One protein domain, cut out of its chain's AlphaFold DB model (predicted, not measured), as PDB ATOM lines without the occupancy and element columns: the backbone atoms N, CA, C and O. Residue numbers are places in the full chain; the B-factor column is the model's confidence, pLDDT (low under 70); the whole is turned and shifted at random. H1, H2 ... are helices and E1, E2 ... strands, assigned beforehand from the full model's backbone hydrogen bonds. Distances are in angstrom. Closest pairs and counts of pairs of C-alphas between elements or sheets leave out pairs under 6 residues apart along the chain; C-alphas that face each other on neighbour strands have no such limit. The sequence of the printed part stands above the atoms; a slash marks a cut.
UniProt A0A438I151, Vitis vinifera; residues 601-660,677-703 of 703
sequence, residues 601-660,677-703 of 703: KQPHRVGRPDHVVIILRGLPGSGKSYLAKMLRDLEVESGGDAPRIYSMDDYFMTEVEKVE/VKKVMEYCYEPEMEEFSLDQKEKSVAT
ATOM      1  N   LYS A 601      37.601   9.482  17.435       86.75
ATOM      2  CA  LYS A 601      36.715   8.323  17.617       86.75
ATOM      3  C   LYS A 601      35.779   8.495  18.812       86.75
ATOM      4  O   LYS A 601      36.053   9.231  19.764       86.75
ATOM      5  N   GLN A 602      34.647   7.799  18.766       81.88
ATOM      6  CA  GLN A 602      33.764   7.676  19.924       81.88
ATOM      7  C   GLN A 602      34.412   6.793  21.017       81.88
ATOM      8  O   GLN A 602      35.201   5.908  20.684       81.88
ATOM      9  N   PRO A 603      34.104   7.014  22.311       83.19
ATOM     10  CA  PRO A 603      33.161   8.012  22.825       83.19
ATOM     11  C   PRO A 603      33.708   9.446  22.793       83.19
ATOM     12  O   PRO A 603      32.939  10.388  22.646       83.19
ATOM     13  N   HIS A 604      35.026   9.628  22.881       83.50
ATOM     14  CA  HIS A 604      35.641  10.913  23.227       83.50
ATOM     15  C   HIS A 604      35.372  12.063  22.242       83.50
ATOM     16  O   HIS A 604      35.302  13.209  22.686       83.50
ATOM     17  N   ARG A 605      35.111  11.782  20.954       83.94
ATOM     18  CA  ARG A 605      34.665  12.794  19.975       83.94
ATOM     19  C   ARG A 605      33.475  13.635  20.468       83.94
ATOM     20  O   ARG A 605      33.433  14.816  20.152       83.94
ATOM     21  N   VAL A 606      32.550  13.085  21.269       84.19
ATOM     22  CA  VAL A 606      31.376  13.842  21.770       84.19
ATOM     23  C   VAL A 606      31.710  14.849  22.879       84.19
ATOM     24  O   VAL A 606      30.878  15.683  23.212       84.19
ATOM     25  N   GLY A 607      32.909  14.762  23.468       84.38
ATOM     26  CA  GLY A 607      33.434  15.716  24.452       84.38
ATOM     27  C   GLY A 607      34.507  16.654  23.886       84.38
ATOM     28  O   GLY A 607      35.119  17.404  24.645       84.38
ATOM     29  N   ARG A 608      34.773  16.596  22.575       87.62
ATOM     30  CA  ARG A 608      35.716  17.486  21.888       87.62
ATOM     31  C   ARG A 608      35.044  18.838  21.600       87.62
ATOM     32  O   ARG A 608      33.866  18.842  21.260       87.62
ATOM     33  N   PRO A 609      35.771  19.971  21.653       88.19
ATOM     34  CA  PRO A 609      35.267  21.246  21.143       88.19
ATOM     35  C   PRO A 609      34.805  21.173  19.679       88.19
ATOM     36  O   PRO A 609      35.433  20.501  18.853       88.19
ATOM     37  N   ASP A 610      33.763  21.940  19.349       84.56
ATOM     38  CA  ASP A 610      33.175  22.030  18.000       84.56
ATOM     39  C   ASP A 610      34.165  22.556  16.947       84.56
ATOM     40  O   ASP A 610      34.051  22.275  15.752       84.56
ATOM     41  N   HIS A 611      35.149  23.347  17.382       89.62
ATOM     42  CA  HIS A 611      36.168  23.956  16.535       89.62
ATOM     43  C   HIS A 611      37.564  23.613  17.062       89.62
ATOM     44  O   HIS A 611      37.933  23.975  18.179       89.62
ATOM     45  N   VAL A 612      38.349  22.921  16.235       90.00
ATOM     46  CA  VAL A 612      39.723  22.494  16.533       90.00
ATOM     47  C   VAL A 612      40.614  22.826  15.337       90.00
ATOM     48  O   VAL A 612      40.234  22.597  14.191       90.00
ATOM     49  N   VAL A 613      41.812  23.349  15.604       93.00
ATOM     50  CA  VAL A 613      42.845  23.632  14.595       93.00
ATOM     51  C   VAL A 613      44.032  22.704  14.836       93.00
ATOM     52  O   VAL A 613      44.458  22.524  15.976       93.00
ATOM     53  N   ILE A 614      44.570  22.108  13.770       92.56
ATOM     54  CA  ILE A 614      45.643  21.108  13.843       92.56
ATOM     55  C   ILE A 614      46.809  21.559  12.966       92.56
ATOM     56  O   ILE A 614      46.667  21.702  11.754       92.56
ATOM     57  N   ILE A 615      47.972  21.767  13.585       94.50
ATOM     58  CA  ILE A 615      49.177  22.274  12.920       94.50
ATOM     59  C   ILE A 615      50.177  21.125  12.759       94.50
ATOM     60  O   ILE A 615      50.895  20.761  13.693       94.50
ATOM     61  N   LEU A 616      50.233  20.543  11.559       94.31
ATOM     62  CA  LEU A 616      51.168  19.463  11.237       94.31
ATOM     63  C   LEU A 616      52.532  20.034  10.824       94.31
ATOM     64  O   LEU A 616      52.719  20.478   9.694       94.31
ATOM     65  N   ARG A 617      53.506  19.989  11.739       93.69
ATOM     66  CA  ARG A 617      54.911  20.357  11.484       93.69
ATOM     67  C   ARG A 617      55.782  19.126  11.215       93.69
ATOM     68  O   ARG A 617      55.560  18.071  11.798       93.69
ATOM     69  N   GLY A 618      56.785  19.267  10.352       93.31
ATOM     70  CA  GLY A 618      57.685  18.179   9.952       93.31
ATOM     71  C   GLY A 618      58.422  18.485   8.647       93.31
ATOM     72  O   GLY A 618      58.052  19.416   7.926       93.31
ATOM     73  N   LEU A 619      59.458  17.702   8.339       92.81
ATOM     74  CA  LEU A 619      60.305  17.877   7.151       92.81
ATOM     75  C   LEU A 619      59.515  17.738   5.825       92.81
ATOM     76  O   LEU A 619      58.404  17.188   5.802       92.81
ATOM     77  N   PRO A 620      60.047  18.228   4.690       90.19
ATOM     78  CA  PRO A 620      59.555  17.842   3.368       90.19
ATOM     79  C   PRO A 620      59.483  16.312   3.240       90.19
ATOM     80  O   PRO A 620      60.322  15.593   3.778       90.19
ATOM     81  N   GLY A 621      58.434  15.797   2.595       90.88
ATOM     82  CA  GLY A 621      58.212  14.351   2.456       90.88
ATOM     83  C   GLY A 621      57.766  13.595   3.721       90.88
ATOM     84  O   GLY A 621      57.371  12.440   3.595       90.88
ATOM     85  N   SER A 622      57.728  14.204   4.917       94.62
ATOM     86  CA  SER A 622      57.418  13.516   6.193       94.62
ATOM     87  C   SER A 622      55.936  13.121   6.395       94.62
ATOM     88  O   SER A 622      55.427  13.148   7.514       94.62
ATOM     89  N   GLY A 623      55.193  12.842   5.322       95.50
ATOM     90  CA  GLY A 623      53.801  12.386   5.384       95.50
ATOM     91  C   GLY A 623      52.755  13.423   5.821       95.50
ATOM     92  O   GLY A 623      51.583  13.068   5.892       95.50
ATOM     93  N   LYS A 624      53.116  14.696   6.067       95.44
ATOM     94  CA  LYS A 624      52.192  15.750   6.558       95.44
ATOM     95  C   LYS A 624      50.854  15.781   5.805       95.44
ATOM     96  O   LYS A 624      49.796  15.658   6.410       95.44
ATOM     97  N   SER A 625      50.910  15.882   4.478       94.12
ATOM     98  CA  SER A 625      49.737  15.990   3.600       94.12
ATOM     99  C   SER A 625      48.979  14.667   3.413       94.12
ATOM    100  O   SER A 625      47.858  14.676   2.912       94.12
ATOM    101  N   TYR A 626      49.575  13.537   3.806       95.38
ATOM    102  CA  TYR A 626      48.909  12.233   3.881       95.38
ATOM    103  C   TYR A 626      48.148  12.102   5.205       95.38
ATOM    104  O   TYR A 626      46.952  11.827   5.192       95.38
ATOM    105  N   LEU A 627      48.789  12.435   6.332       94.94
ATOM    106  CA  LEU A 627      48.136  12.487   7.642       94.94
ATOM    107  C   LEU A 627      46.982  13.503   7.660       94.94
ATOM    108  O   LEU A 627      45.912  13.187   8.160       94.94
ATOM    109  N   ALA A 628      47.148  14.682   7.051       95.06
ATOM    110  CA  ALA A 628      46.069  15.667   6.921       95.06
ATOM    111  C   ALA A 628      44.830  15.104   6.199       95.06
ATOM    112  O   ALA A 628      43.706  15.401   6.601       95.06
ATOM    113  N   LYS A 629      45.029  14.274   5.162       94.81
ATOM    114  CA  LYS A 629      43.939  13.577   4.464       94.81
ATOM    115  C   LYS A 629      43.310  12.521   5.369       94.81
ATOM    116  O   LYS A 629      42.130  12.643   5.653       94.81
ATOM    117  N   MET A 630      44.101  11.620   5.960       94.50
ATOM    118  CA  MET A 630      43.585  10.619   6.908       94.50
ATOM    119  C   MET A 630      42.767  11.229   8.057       94.50
ATOM    120  O   MET A 630      41.744  10.674   8.436       94.50
ATOM    121  N   LEU A 631      43.190  12.369   8.618       93.44
ATOM    122  CA  LEU A 631      42.448  13.056   9.683       93.44
ATOM    123  C   LEU A 631      41.142  13.696   9.184       93.44
ATOM    124  O   LEU A 631      40.165  13.726   9.928       93.44
ATOM    125  N   ARG A 632      41.099  14.173   7.931       93.25
ATOM    126  CA  ARG A 632      39.845  14.571   7.276       93.25
ATOM    127  C   ARG A 632      38.931  13.366   7.090       93.25
ATOM    128  O   ARG A 632      37.756  13.450   7.431       93.25
ATOM    129  N   ASP A 633      39.470  12.280   6.552       93.81
ATOM    130  CA  ASP A 633      38.702  11.099   6.171       93.81
ATOM    131  C   ASP A 633      38.085  10.447   7.425       93.81
ATOM    132  O   ASP A 633      36.882  10.213   7.454       93.81
ATOM    133  N   LEU A 634      38.847  10.328   8.522       91.69
ATOM    134  CA  LEU A 634      38.363   9.871   9.837       91.69
ATOM    135  C   LEU A 634      37.265  10.761  10.450       91.69
ATOM    136  O   LEU A 634      36.382  10.255  11.146       91.69
ATOM    137  N   GLU A 635      37.303  12.080  10.234       91.00
ATOM    138  CA  GLU A 635      36.247  12.985  10.711       91.00
ATOM    139  C   GLU A 635      34.958  12.813   9.894       91.00
ATOM    140  O   GLU A 635      33.870  12.784  10.470       91.00
ATOM    141  N   VAL A 636      35.077  12.628   8.574       92.44
ATOM    142  CA  VAL A 636      33.947  12.373   7.664       92.44
ATOM    143  C   VAL A 636      33.330  10.993   7.916       92.44
ATOM    144  O   VAL A 636      32.110  10.888   8.026       92.44
ATOM    145  N   GLU A 637      34.146   9.950   8.107       91.56
ATOM    146  CA  GLU A 637      33.707   8.617   8.560       91.56
ATOM    147  C   GLU A 637      32.959   8.681   9.902       91.56
ATOM    148  O   GLU A 637      32.016   7.927  10.134       91.56
ATOM    149  N   SER A 638      33.340   9.620  10.772       88.00
ATOM    150  CA  SER A 638      32.674   9.876  12.054       88.00
ATOM    151  C   SER A 638      31.406  10.739  11.936       88.00
ATOM    152  O   SER A 638      30.810  11.090  12.959       88.00
ATOM    153  N   GLY A 639      30.979  11.096  10.720       87.94
ATOM    154  CA  GLY A 639      29.808  11.937  10.466       87.94
ATOM    155  C   GLY A 639      30.026  13.416  10.799       87.94
ATOM    156  O   GLY A 639      29.119  14.067  11.313       87.94
ATOM    157  N   GLY A 640      31.240  13.936  10.609       87.88
ATOM    158  CA  GLY A 640      31.564  15.362  10.713       87.88
ATOM    159  C   GLY A 640      31.731  16.045   9.357       87.88
ATOM    160  O   GLY A 640      32.000  15.397   8.346       87.88
ATOM    161  N   ASP A 641      31.618  17.375   9.350       89.69
ATOM    162  CA  ASP A 641      31.957  18.191   8.181       89.69
ATOM    163  C   ASP A 641      33.438  18.032   7.817       89.69
ATOM    164  O   ASP A 641      34.316  18.105   8.679       89.69
ATOM    165  N   ALA A 642      33.724  17.859   6.523       90.25
ATOM    166  CA  ALA A 642      35.069  17.598   6.021       90.25
ATOM    167  C   ALA A 642      36.060  18.729   6.391       90.25
ATOM    168  O   ALA A 642      35.939  19.843   5.864       90.25
ATOM    169  N   PRO A 643      37.088  18.466   7.228       92.69
ATOM    170  CA  PRO A 643      38.027  19.491   7.668       92.69
ATOM    171  C   PRO A 643      38.723  20.211   6.510       92.69
ATOM    172  O   PRO A 643      39.227  19.590   5.563       92.69
ATOM    173  N   ARG A 644      38.794  21.544   6.598       94.25
ATOM    174  CA  ARG A 644      39.573  22.367   5.665       94.25
ATOM    175  C   ARG A 644      41.058  22.081   5.878       94.25
ATOM    176  O   ARG A 644      41.558  22.189   6.992       94.25
ATOM    177  N   ILE A 645      41.746  21.720   4.800       94.25
ATOM    178  CA  ILE A 645      43.197  21.531   4.782       94.25
ATOM    179  C   ILE A 645      43.766  22.719   4.015       94.25
ATOM    180  O   ILE A 645      43.357  22.955   2.881       94.25
ATOM    181  N   TYR A 646      44.698  23.425   4.642       92.38
ATOM    182  CA  TYR A 646      45.543  24.441   4.025       92.38
ATOM    183  C   TYR A 646      46.983  23.939   4.147       92.38
ATOM    184  O   TYR A 646      47.376  23.528   5.245       92.38
ATOM    185  N   SER A 647      47.768  23.929   3.067       90.25
ATOM    186  CA  SER A 647      49.222  23.803   3.209       90.25
ATOM    187  C   SER A 647      49.842  25.195   3.332       90.25
ATOM    188  O   SER A 647      49.242  26.190   2.933       90.25
ATOM    189  N   MET A 648      51.041  25.279   3.910       86.81
ATOM    190  CA  MET A 648      51.812  26.528   3.878       86.81
ATOM    191  C   MET A 648      52.413  26.764   2.485       86.81
ATOM    192  O   MET A 648      52.657  27.901   2.099       86.81
ATOM    193  N   ASP A 649      52.614  25.687   1.722       82.31
ATOM    194  CA  ASP A 649      53.177  25.730   0.378       82.31
ATOM    195  C   ASP A 649      52.234  26.493  -0.578       82.31
ATOM    196  O   ASP A 649      52.707  27.329  -1.342       82.31
ATOM    197  N   ASP A 650      50.907  26.323  -0.438       81.81
ATOM    198  CA  ASP A 650      49.867  27.040  -1.211       81.81
ATOM    199  C   ASP A 650      49.909  28.578  -1.053       81.81
ATOM    200  O   ASP A 650      49.385  29.295  -1.904       81.81
ATOM    201  N   TYR A 651      50.495  29.100   0.035       75.94
ATOM    202  CA  TYR A 651      50.615  30.547   0.284       75.94
ATOM    203  C   TYR A 651      51.866  31.174  -0.345       75.94
ATOM    204  O   TYR A 651      51.916  32.391  -0.502       75.94
ATOM    205  N   PHE A 652      52.878  30.369  -0.679       71.25
ATOM    206  CA  PHE A 652      54.194  30.852  -1.114       71.25
ATOM    207  C   PHE A 652      54.604  30.355  -2.505       71.25
ATOM    208  O   PHE A 652      55.399  31.009  -3.174       71.25
ATOM    209  N   MET A 653      54.089  29.204  -2.941       73.38
ATOM    210  CA  MET A 653      54.380  28.568  -4.225       73.38
ATOM    211  C   MET A 653      53.120  28.614  -5.098       73.38
ATOM    212  O   MET A 653      52.127  27.974  -4.759       73.38
ATOM    213  N   THR A 654      53.151  29.294  -6.247       71.38
ATOM    214  CA  THR A 654      52.021  29.271  -7.199       71.38
ATOM    215  C   THR A 654      52.407  28.625  -8.530       71.38
ATOM    216  O   THR A 654      53.572  28.639  -8.929       71.38
ATOM    217  N   GLU A 655      51.432  28.025  -9.222       71.25
ATOM    218  CA  GLU A 655      51.611  27.534 -10.594       71.25
ATOM    219  C   GLU A 655      51.630  28.715 -11.577       71.25
ATOM    220  O   GLU A 655      50.590  29.117 -12.103       71.25
ATOM    221  N   VAL A 656      52.814  29.258 -11.864       73.69
ATOM    222  CA  VAL A 656      52.987  30.306 -12.876       73.69
ATOM    223  C   VAL A 656      53.155  29.663 -14.253       73.69
ATOM    224  O   VAL A 656      54.049  28.847 -14.489       73.69
ATOM    225  N   GLU A 657      52.295  30.039 -15.198       74.19
ATOM    226  CA  GLU A 657      52.390  29.612 -16.595       74.19
ATOM    227  C   GLU A 657      53.459  30.421 -17.340       74.19
ATOM    228  O   GLU A 657      53.192  31.459 -17.946       74.19
ATOM    229  N   LYS A 658      54.703  29.928 -17.310       70.56
ATOM    230  CA  LYS A 658      55.810  30.525 -18.060       70.56
ATOM    231  C   LYS A 658      55.742  30.093 -19.519       70.56
ATOM    232  O   LYS A 658      55.903  28.919 -19.852       70.56
ATOM    233  N   VAL A 659      55.518  31.063 -20.400       55.56
ATOM    234  CA  VAL A 659      55.679  30.891 -21.846       55.56
ATOM    235  C   VAL A 659      57.173  30.844 -22.154       55.56
ATOM    236  O   VAL A 659      57.860  31.856 -22.065       55.56
ATOM    237  N   GLU A 660      57.681  29.663 -22.504       56.62
ATOM    238  CA  GLU A 660      59.085  29.476 -22.877       56.62
ATOM    239  C   GLU A 660      59.271  29.915 -24.345       56.62
ATOM    240  O   GLU A 660      59.258  29.094 -25.271       56.62
ATOM    241  N   VAL A 677      53.586  26.588 -23.239       58.69
ATOM    242  CA  VAL A 677      53.214  27.061 -21.907       58.69
ATOM    243  C   VAL A 677      53.645  26.004 -20.898       58.69
ATOM    244  O   VAL A 677      53.143  24.879 -20.908       58.69
ATOM    245  N   LYS A 678      54.596  26.357 -20.040       77.25
ATOM    246  CA  LYS A 678      55.147  25.479 -19.015       77.25
ATOM    247  C   LYS A 678      54.693  25.981 -17.656       77.25
ATOM    248  O   LYS A 678      55.101  27.051 -17.215       77.25
ATOM    249  N   LYS A 679      53.860  25.193 -16.981       70.12
ATOM    250  CA  LYS A 679      53.567  25.416 -15.566       70.12
ATOM    251  C   LYS A 679      54.845  25.207 -14.760       70.12
ATOM    252  O   LYS A 679      55.434  24.127 -14.793       70.12
ATOM    253  N   VAL A 680      55.278  26.256 -14.076       74.56
ATOM    254  CA  VAL A 680      56.440  26.275 -13.191       74.56
ATOM    255  C   VAL A 680      55.945  26.706 -11.819       74.56
ATOM    256  O   VAL A 680      55.308  27.749 -11.702       74.56
ATOM    257  N   MET A 681      56.236  25.916 -10.783       71.69
ATOM    258  CA  MET A 681      56.044  26.381  -9.409       71.69
ATOM    259  C   MET A 681      57.038  27.510  -9.150       71.69
ATOM    260  O   MET A 681      58.248  27.280  -9.199       71.69
ATOM    261  N   GLU A 682      56.540  28.714  -8.901       75.19
ATOM    262  CA  GLU A 682      57.359  29.885  -8.601       75.19
ATOM    263  C   GLU A 682      57.031  30.430  -7.211       75.19
ATOM    264  O   GLU A 682      55.887  30.380  -6.755       75.19
ATOM    265  N   TYR A 683      58.062  30.939  -6.534       70.88
ATOM    266  CA  TYR A 683      57.908  31.661  -5.283       70.88
ATOM    267  C   TYR A 683      57.342  33.052  -5.562       70.88
ATOM    268  O   TYR A 683      58.025  33.895  -6.146       70.88
ATOM    269  N   CYS A 684      56.104  33.298  -5.136       61.50
ATOM    270  CA  CYS A 684      55.501  34.624  -5.206       61.50
ATOM    271  C   CYS A 684      56.033  35.491  -4.063       61.50
ATOM    272  O   CYS A 684      55.416  35.618  -3.010       61.50
ATOM    273  N   TYR A 685      57.206  36.081  -4.285       58.12
ATOM    274  CA  TYR A 685      57.731  37.149  -3.446       58.12
ATOM    275  C   TYR A 685      56.918  38.432  -3.680       58.12
ATOM    276  O   TYR A 685      56.992  39.020  -4.760       58.12
ATOM    277  N   GLU A 686      56.146  38.858  -2.679       62.03
ATOM    278  CA  GLU A 686      55.461  40.157  -2.654       62.03
ATOM    279  C   GLU A 686      56.317  41.177  -1.870       62.03
ATOM    280  O   GLU A 686      56.181  41.262  -0.646       62.03
ATOM    281  N   PRO A 687      57.203  41.965  -2.520       59.97
ATOM    282  CA  PRO A 687      58.083  42.911  -1.821       59.97
ATOM    283  C   PRO A 687      57.316  43.976  -1.025       59.97
ATOM    284  O   PRO A 687      57.775  44.406   0.031       59.97
ATOM    285  N   GLU A 688      56.121  44.359  -1.488       58.88
ATOM    286  CA  GLU A 688      55.258  45.349  -0.827       58.88
ATOM    287  C   GLU A 688      54.904  44.937   0.619       58.88
ATOM    288  O   GLU A 688      54.817  45.785   1.506       58.88
ATOM    289  N   MET A 689      54.773  43.632   0.897       58.06
ATOM    290  CA  MET A 689      54.512  43.108   2.247       58.06
ATOM    291  C   MET A 689      55.747  43.148   3.166       58.06
ATOM    292  O   MET A 689      55.602  43.214   4.393       58.06
ATOM    293  N   GLU A 690      56.963  43.140   2.610       57.19
ATOM    294  CA  GLU A 690      58.193  43.278   3.398       57.19
ATOM    295  C   GLU A 690      58.467  44.746   3.761       57.19
ATOM    296  O   GLU A 690      58.848  45.020   4.900       57.19
ATOM    297  N   GLU A 691      58.151  45.709   2.887       58.25
ATOM    298  CA  GLU A 691      58.263  47.142   3.212       58.25
ATOM    299  C   GLU A 691      57.376  47.540   4.407       58.25
ATOM    300  O   GLU A 691      57.865  48.168   5.348       58.25
ATOM    301  N   PHE A 692      56.116  47.084   4.465       54.12
ATOM    302  CA  PHE A 692      55.255  47.277   5.650       54.12
ATOM    303  C   PHE A 692      55.784  46.586   6.919       54.12
ATOM    304  O   PHE A 692      55.481  47.020   8.037       54.12
ATOM    305  N   SER A 693      56.564  45.514   6.766       52.03
ATOM    306  CA  SER A 693      57.179  44.787   7.881       52.03
ATOM    307  C   SER A 693      58.428  45.505   8.411       52.03
ATOM    308  O   SER A 693      58.673  45.503   9.618       52.03
ATOM    309  N   LEU A 694      59.190  46.163   7.532       57.91
ATOM    310  CA  LEU A 694      60.342  46.994   7.890       57.91
ATOM    311  C   LEU A 694      59.912  48.342   8.490       57.91
ATOM    312  O   LEU A 694      60.429  48.723   9.536       57.91
ATOM    313  N   ASP A 695      58.907  49.006   7.920       57.03
ATOM    314  CA  ASP A 695      58.348  50.268   8.433       57.03
ATOM    315  C   ASP A 695      57.774  50.120   9.859       57.03
ATOM    316  O   ASP A 695      58.043  50.939  10.743       57.03
ATOM    317  N   GLN A 696      57.063  49.022  10.150       54.56
ATOM    318  CA  GLN A 696      56.649  48.716  11.528       54.56
ATOM    319  C   GLN A 696      57.830  48.385  12.455       54.56
ATOM    320  O   GLN A 696      57.754  48.649  13.659       54.56
ATOM    321  N   LYS A 697      58.931  47.843  11.925       55.19
ATOM    322  CA  LYS A 697      60.142  47.547  12.702       55.19
ATOM    323  C   LYS A 697      60.924  48.813  13.058       55.19
ATOM    324  O   LYS A 697      61.405  48.914  14.180       55.19
ATOM    325  N   GLU A 698      60.997  49.801  12.169       57.53
ATOM    326  CA  GLU A 698      61.574  51.111  12.504       57.53
ATOM    327  C   GLU A 698      60.693  51.868  13.510       57.53
ATOM    328  O   GLU A 698      61.192  52.368  14.518       57.53
ATOM    329  N   LYS A 699      59.365  51.861  13.325       53.94
ATOM    330  CA  LYS A 699      58.417  52.504  14.259       53.94
ATOM    331  C   LYS A 699      58.433  51.886  15.664       53.94
ATOM    332  O   LYS A 699      58.322  52.617  16.644       53.94
ATOM    333  N   SER A 700      58.638  50.572  15.778       53.75
ATOM    334  CA  SER A 700      58.786  49.875  17.071       53.75
ATOM    335  C   SER A 700      60.189  49.955  17.693       53.75
ATOM    336  O   SER A 700      60.362  49.533  18.832       53.75
ATOM    337  N   VAL A 701      61.174  50.533  16.996       56.09
ATOM    338  CA  VAL A 701      62.487  50.922  17.557       56.09
ATOM    339  C   VAL A 701      62.517  52.412  17.949       56.09
ATOM    340  O   VAL A 701      63.395  52.840  18.694       56.09
ATOM    341  N   ALA A 702      61.540  53.200  17.491       52.16
ATOM    342  CA  ALA A 702      61.399  54.631  17.770       52.16
ATOM    343  C   ALA A 702      60.429  54.972  18.928       52.16
ATOM    344  O   ALA A 702      60.061  56.139  19.074       52.16
ATOM    345  N   THR A 703      60.007  53.980  19.726       41.53
ATOM    346  CA  THR A 703      59.092  54.136  20.879       41.53
ATOM    347  C   THR A 703      59.655  53.460  22.126       41.53
ATOM    348  O   THR A 703      59.516  54.056  23.217       41.53
TER     349      THR A 703
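This is residues 601 to 660 and 677 to 703 of the 703 residues of a protein of Vitis vinifera (UniProt A0A438I151). An open T: H2 with the loops beside it makes the stem, and the two-stranded ribbon E1-E2 and the free helix H4 run opposite ways from its far end, near H3. The printed part has 87 residues, with H1, H2, H3, E1, E2, H4 in chain order, E1 and E2 antiparallel; the class is mixed. It is extended, radius of gyration of the C-alphas 19.8 A, spanning 53 by 50 by 23 A.

H1 is residues 604 to 607, from C-alpha 604 at (35.641, 10.913, 23.227). H2 is 624 to 637, 19.9 A; H3 649 to 652; E1 653 to 659, 17.8 A; E2 677 to 683, 17.9 A; H4 687 to 699, 18.7 A, ending at C-alpha 699 (58.417, 52.504, 14.259).

E1 and E2 are antiparallel at 146 degrees, with N 656 and O 680 2.9 A apart, within hydrogen-bond range. H1 and H2 are apart, as are H2 and H3. Every O i to N i+4 pair is within range in H4, 9 of 10 in H2; H1 and H3 are too short for one.

Residues 661 to 676 are cut out, leaving 6.4 A between C-alphas 660 and 677. H1 to H2 and H2 to H3 are long links. Residues 659 to 660, 677 and 684 to 703 have pLDDT under 70.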